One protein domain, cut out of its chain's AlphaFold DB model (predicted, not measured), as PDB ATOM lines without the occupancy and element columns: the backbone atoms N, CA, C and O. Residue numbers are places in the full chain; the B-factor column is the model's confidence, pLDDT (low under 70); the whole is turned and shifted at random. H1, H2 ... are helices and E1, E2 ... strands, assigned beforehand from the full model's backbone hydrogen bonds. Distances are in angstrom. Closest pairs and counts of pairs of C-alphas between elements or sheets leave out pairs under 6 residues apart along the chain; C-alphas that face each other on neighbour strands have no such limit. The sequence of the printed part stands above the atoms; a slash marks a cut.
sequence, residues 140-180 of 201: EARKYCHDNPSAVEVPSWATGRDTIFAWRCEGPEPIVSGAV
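This is residues 140 to 180 of the 201 residues of an uncharacterized protein of Camelimonas lactis (UniProt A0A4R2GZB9). What does the model look like at first sight? A twisted antiparallel hairpin of two strands, E1 and E2, makes one side of a small compact body, and the short helix H1 packs on the end of it where E1 turns into E2. The four-residue helix H2 sits beside the start of H1, nearer to E1 than to E2, and links fill out the rest. What are its make-up and size? The printed part has 41 residues with two named helices and then two named strands, in the order H1, H2, E1, E2, and its class is mixed, helices and strands. It is compact, with a radius of gyration of the C-alphas of 8.9 A, and its rounded outline spans 22 by 17 by 11 A.

Where are the strands? E1 is residues 165 to 170, 15.4 A from first to last C-alpha, beginning with C-alpha 165 at (129.514, 126.170, 121.950). E2 is residues 173 to 179, 17.8 A long, ending with C-alpha 179 at (131.026, 129.509, 119.475). Where are the helices? H1 is residues 140 to 147, 10.6 A long, beginning with C-alpha 140 at (121.414, 116.436, 129.550). H2 is residues 156 to 159, 5.0 A long.

How do the strands pair? E1 and E2 are antiparallel neighbours and a hairpin, with 146 degrees between their directions. N 166 and O 178, 2.8 A apart, and N 175 and O 168, 2.9 A apart, are within hydrogen-bond range. Where does H1 stand to them? Its closest C-alphas to E2 are those of Arg 142 and Pro 174, 5.8 A apart. Its closest to E1 are those of Cys 145 and Cys 169, 5.3 A apart. And H2? H1 and H2 touch, with the C-alphas of Glu 140 and Ala 158 closest at 4.8 A. The closest C-alphas of H2 and E1 are those of Thr 159 and Trp 167, 7.5 A apart, while H2 and E2 are apart. What do the helix backbones show? In H1 every O i to N i+4 pair is within hydrogen-bond range; H2, with 4 residues, is too short for such a pair, and its one O i to N i+3 pair is not within range.

How far does it reach? The two C-alphas farthest apart, those of Asp 162 and Gly 171, are 24.2 A apart. Is it continuous, and how long are the links? The printed part has no cut. The links from H2 to E1 and from E1 to E2 are tight, and that from H1 to H2, with 8 residues, is short. How confident is the model? The mean pLDDT of the printed part is 96.5, and no printed residue is under 70.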
ATOM      1  N   GLU A 140     121.688 115.546 128.425       97.75
ATOM      2  CA  GLU A 140     121.414 116.436 129.550       97.75
ATOM      3  C   GLU A 140     120.974 117.829 129.085       97.75
ATOM      4  O   GLU A 140     120.065 118.403 129.684       97.75
ATOM      5  N   ALA A 141     121.541 118.359 127.993       97.88
ATOM      6  CA  ALA A 141     121.082 119.610 127.385       97.88
ATOM      7  C   ALA A 141     119.659 119.478 126.824       97.88
ATOM      8  O   ALA A 141     118.834 120.370 127.027       97.88
ATOM      9  N   ARG A 142     119.337 118.344 126.182       98.25
ATOM     10  CA  ARG A 142     117.968 118.052 125.709       98.25
ATOM     11  C   ARG A 142     116.985 117.992 126.871       98.25
ATOM     12  O   ARG A 142     115.939 118.634 126.823       98.25
ATOM     13  N   LYS A 143     117.339 117.278 127.945       98.31
ATOM     14  CA  LYS A 143     116.520 117.227 129.161       98.31
ATOM     15  C   LYS A 143     116.325 118.625 129.754       98.31
ATOM     16  O   LYS A 143     115.216 118.978 130.141       98.31
ATOM     17  N   TYR A 144     117.389 119.424 129.816       98.50
ATOM     18  CA  TYR A 144     117.317 120.778 130.351       98.50
ATOM     19  C   TYR A 144     116.342 121.657 129.559       98.50
ATOM     20  O   TYR A 144     115.510 122.314 130.181       98.50
ATOM     21  N   CYS A 145     116.398 121.643 128.223       98.62
ATOM     22  CA  CYS A 145     115.488 122.443 127.399       98.62
ATOM     23  C   CYS A 145     114.048 121.939 127.407       98.62
ATOM     24  O   CYS A 145     113.133 122.757 127.397       98.62
ATOM     25  N   HIS A 146     113.827 120.629 127.523       98.38
ATOM     26  CA  HIS A 146     112.489 120.095 127.770       98.38
ATOM     27  C   HIS A 146     111.865 120.692 129.045       98.38
ATOM     28  O   HIS A 146     110.710 121.111 129.035       98.38
ATOM     29  N   ASP A 147     112.644 120.776 130.127       98.38
ATOM     30  CA  ASP A 147     112.172 121.291 131.417       98.38
ATOM     31  C   ASP A 147     112.165 122.837 131.477       98.38
ATOM     32  O   ASP A 147     111.468 123.420 132.306       98.38
ATOM     33  N   ASN A 148     112.931 123.511 130.608       98.44
ATOM     34  CA  ASN A 148     113.135 124.968 130.601       98.44
ATOM     35  C   ASN A 148     113.086 125.541 129.164       98.44
ATOM     36  O   ASN A 148     114.092 126.058 128.668       98.44
ATOM     37  N   PRO A 149     111.930 125.501 128.477       97.94
ATOM     38  CA  PRO A 149     111.852 125.718 127.026       97.94
ATOM     39  C   PRO A 149     112.150 127.150 126.547       97.94
ATOM     40  O   PRO A 149     112.303 127.393 125.351       97.94
ATOM     41  N   SER A 150     112.220 128.114 127.465       97.12
ATOM     42  CA  SER A 150     112.546 129.518 127.190       97.12
ATOM     43  C   SER A 150     113.917 129.943 127.730       97.12
ATOM     44  O   SER A 150     114.233 131.135 127.730       97.12
ATOM     45  N   ALA A 151     114.740 129.002 128.210       98.12
ATOM     46  CA  ALA A 151     116.049 129.329 128.758       98.12
ATOM     47  C   ALA A 151     116.989 129.887 127.679       98.12
ATOM     48  O   ALA A 151     117.263 129.257 126.656       98.12
ATOM     49  N   VAL A 152     117.525 131.079 127.941       97.06
ATOM     50  CA  VAL A 152     118.439 131.791 127.034       97.06
ATOM     51  C   VAL A 152     119.883 131.279 127.094       97.06
ATOM     52  O   VAL A 152     120.672 131.581 126.204       97.06
ATOM     53  N   GLU A 153     120.219 130.487 128.114       96.75
ATOM     54  CA  GLU A 153     121.509 129.815 128.284       96.75
ATOM     55  C   GLU A 153     121.270 128.424 128.883       96.75
ATOM     56  O   GLU A 153     120.585 128.286 129.897       96.75
ATOM     57  N   VAL A 154     121.846 127.392 128.266       97.69
ATOM     58  CA  VAL A 154     121.922 126.047 128.846       97.69
ATOM     59  C   VAL A 154     123.215 125.954 129.662       97.69
ATOM     60  O   VAL A 154     124.296 126.230 129.136       97.69
ATOM     61  N   PRO A 155     123.151 125.570 130.945       95.12
ATOM     62  CA  PRO A 155     124.307 125.604 131.829       95.12
ATOM     63  C   PRO A 155     125.352 124.534 131.481       95.12
ATOM     64  O   PRO A 155     125.027 123.433 131.036       95.12
ATOM     65  N   SER A 156     126.620 124.807 131.804       92.44
ATOM     66  CA  SER A 156     127.755 123.924 131.476       92.44
ATOM     67  C   SER A 156     127.713 122.538 132.125       92.44
ATOM     68  O   SER A 156     128.420 121.635 131.693       92.44
ATOM     69  N   TRP A 157     126.938 122.356 133.200       93.19
ATOM     70  CA  TRP A 157     126.734 121.023 133.777       93.19
ATOM     71  C   TRP A 157     125.849 120.142 132.881       93.19
ATOM     72  O   TRP A 157     125.960 118.926 132.962       93.19
ATOM     73  N   ALA A 158     125.009 120.744 132.029       96.25
ATOM     74  CA  ALA A 158     124.159 120.042 131.074       96.25
ATOM     75  C   ALA A 158     124.851 119.888 129.712       96.25
ATOM     76  O   ALA A 158     124.832 118.812 129.128       96.25
ATOM     77  N   THR A 159     125.509 120.931 129.203       94.25
ATOM     78  CA  THR A 159     126.186 120.875 127.890       94.25
ATOM     79  C   THR A 159     127.539 120.166 127.917       94.25
ATOM     80  O   THR A 159     128.098 119.899 126.861       94.25
ATOM     81  N   GLY A 160     128.097 119.923 129.105       91.19
ATOM     82  CA  GLY A 160     129.496 119.538 129.275       91.19
ATOM     83  C   GLY A 160     130.423 120.751 129.407       91.19
ATOM     84  O   GLY A 160     130.121 121.863 128.966       91.19
ATOM     85  N   ARG A 161     131.572 120.542 130.066       89.56
ATOM     86  CA  ARG A 161     132.625 121.566 130.262       89.56
ATOM     87  C   ARG A 161     133.637 121.611 129.114       89.56
ATOM     88  O   ARG A 161     134.512 122.476 129.110       89.56
ATOM     89  N   ASP A 162     133.549 120.654 128.207       92.50
ATOM     90  CA  ASP A 162     134.426 120.425 127.069       92.50
ATOM     91  C   ASP A 162     133.883 121.015 125.764       92.50
ATOM     92  O   ASP A 162     134.679 121.246 124.858       92.50
ATOM     93  N   THR A 163     132.587 121.332 125.665       94.81
ATOM     94  CA  THR A 163     132.032 121.995 124.476       94.81
ATOM     95  C   THR A 163     132.599 123.403 124.264       94.81
ATOM     96  O   THR A 163     132.832 124.162 125.211       94.81
ATOM     97  N   ILE A 164     132.796 123.776 122.996       96.31
ATOM     98  CA  ILE A 164     133.157 125.148 122.598       96.31
ATOM     99  C   ILE A 164     131.951 126.028 122.265       96.31
ATOM    100  O   ILE A 164     132.131 127.202 121.929       96.31
ATOM    101  N   PHE A 165     130.738 125.478 122.328       96.50
ATOM    102  CA  PHE A 165     129.514 126.170 121.950       96.50
ATOM    103  C   PHE A 165     128.729 126.638 123.175       96.50
ATOM    104  O   PHE A 165     128.618 125.929 124.173       96.50
ATOM    105  N   ALA A 166     128.157 127.835 123.078       96.00
ATOM    106  CA  ALA A 166     127.032 128.220 123.910       96.00
ATOM    107  C   ALA A 166     125.754 127.630 123.318       96.00
ATOM    108  O   ALA A 166     125.587 127.554 122.097       96.00
ATOM    109  N   TRP A 167     124.851 127.240 124.208       97.75
ATOM    110  CA  TRP A 167     123.572 126.644 123.860       97.75
ATOM    111  C   TRP A 167     122.445 127.455 124.491       97.75
ATOM    112  O   TRP A 167     122.598 127.980 125.596       97.75
ATOM    113  N   ARG A 168     121.311 127.545 123.801       98.00
ATOM    114  CA  ARG A 168     120.047 128.090 124.315       98.00
ATOM    115  C   ARG A 168     118.905 127.147 123.961       98.00
ATOM    116  O   ARG A 168     119.061 126.313 123.070       98.00
ATOM    117  N   CYS A 169     117.762 127.311 124.607       98.56
ATOM    118  CA  CYS A 169     116.561 126.569 124.259       98.56
ATOM    119  C   CYS A 169     115.729 127.344 123.231       98.56
ATOM    120  O   CYS A 169     115.583 128.568 123.307       98.56
ATOM    121  N   GLU A 170     115.207 126.625 122.243       98.00
ATOM    122  CA  GLU A 170     114.172 127.090 121.327       98.00
ATOM    123  C   GLU A 170     112.985 126.137 121.439       98.00
ATOM    124  O   GLU A 170     112.911 125.104 120.772       98.00
ATOM    125  N   GLY A 171     112.094 126.433 122.389       97.44
ATOM    126  CA  GLY A 171     111.144 125.434 122.860       97.44
ATOM    127  C   GLY A 171     111.891 124.281 123.551       97.44
ATOM    128  O   GLY A 171     112.870 124.529 124.254       97.44
ATOM    129  N   PRO A 172     111.474 123.017 123.366       96.94
ATOM    130  CA  PRO A 172     112.122 121.879 124.019       96.94
ATOM    131  C   PRO A 172     113.497 121.531 123.424       96.94
ATOM    132  O   PRO A 172     114.185 120.665 123.962       96.94
ATOM    133  N   GLU A 173     113.904 122.182 122.330       97.69
ATOM    134  CA  GLU A 173     115.113 121.827 121.594       97.69
ATOM    135  C   GLU A 173     116.304 122.724 121.974       97.69
ATOM    136  O   GLU A 173     116.216 123.954 121.883       97.69
ATOM    137  N   PRO A 174     117.446 122.140 122.376       98.12
ATOM    138  CA  PRO A 174     118.693 122.871 122.540       98.12
ATOM    139  C   PRO A 174     119.307 123.193 121.177       98.12
ATOM    140  O   PRO A 174     119.521 122.311 120.343       98.12
ATOM    141  N   ILE A 175     119.682 124.452 120.984       97.88
ATOM    142  CA  ILE A 175     120.369 124.911 119.780       97.88
ATOM    143  C   ILE A 175     121.636 125.688 120.127       97.88
ATOM    144  O   ILE A 175     121.735 126.305 121.189       97.88
ATOM    145  N   VAL A 176     122.603 125.684 119.210       97.69
ATOM    146  CA  VAL A 176     123.828 126.472 119.363       97.69
ATOM    147  C   VAL A 176     123.511 127.954 119.182       97.69
ATOM    148  O   VAL A 176     123.025 128.377 118.136       97.69
ATOM    149  N   SER A 177     123.815 128.750 120.206       95.94
ATOM    150  CA  SER A 177     123.712 130.214 120.176       95.94
ATOM    151  C   SER A 177     125.014 130.893 119.738       95.94
ATOM    152  O   SER A 177     124.998 132.073 119.395       95.94
ATOM    153  N   GLY A 178     126.128 130.157 119.696       95.44
ATOM    154  CA  GLY A 178     127.395 130.615 119.124       95.44
ATOM    155  C   GLY A 178     128.597 129.803 119.598       95.44
ATOM    156  O   GLY A 178     128.505 129.027 120.546       95.44
ATOM    157  N   ALA A 179     129.749 129.995 118.955       94.69
ATOM    158  CA  ALA A 179     131.026 129.509 119.475       94.69
ATOM    159  C   ALA A 179     131.569 130.500 120.516       94.69
ATOM    160  O   ALA A 179     131.686 131.692 120.241       94.69
ATOM    161  N   VAL A 180     131.916 130.008 121.704       93.56
ATOM    162  CA  VAL A 180     132.458 130.815 122.817       93.56
ATOM    163  C   VAL A 180     133.943 130.569 123.069       93.56
ATOM    164  O   VAL A 180     134.567 131.253 123.884       93.56
TER     165      VAL A 180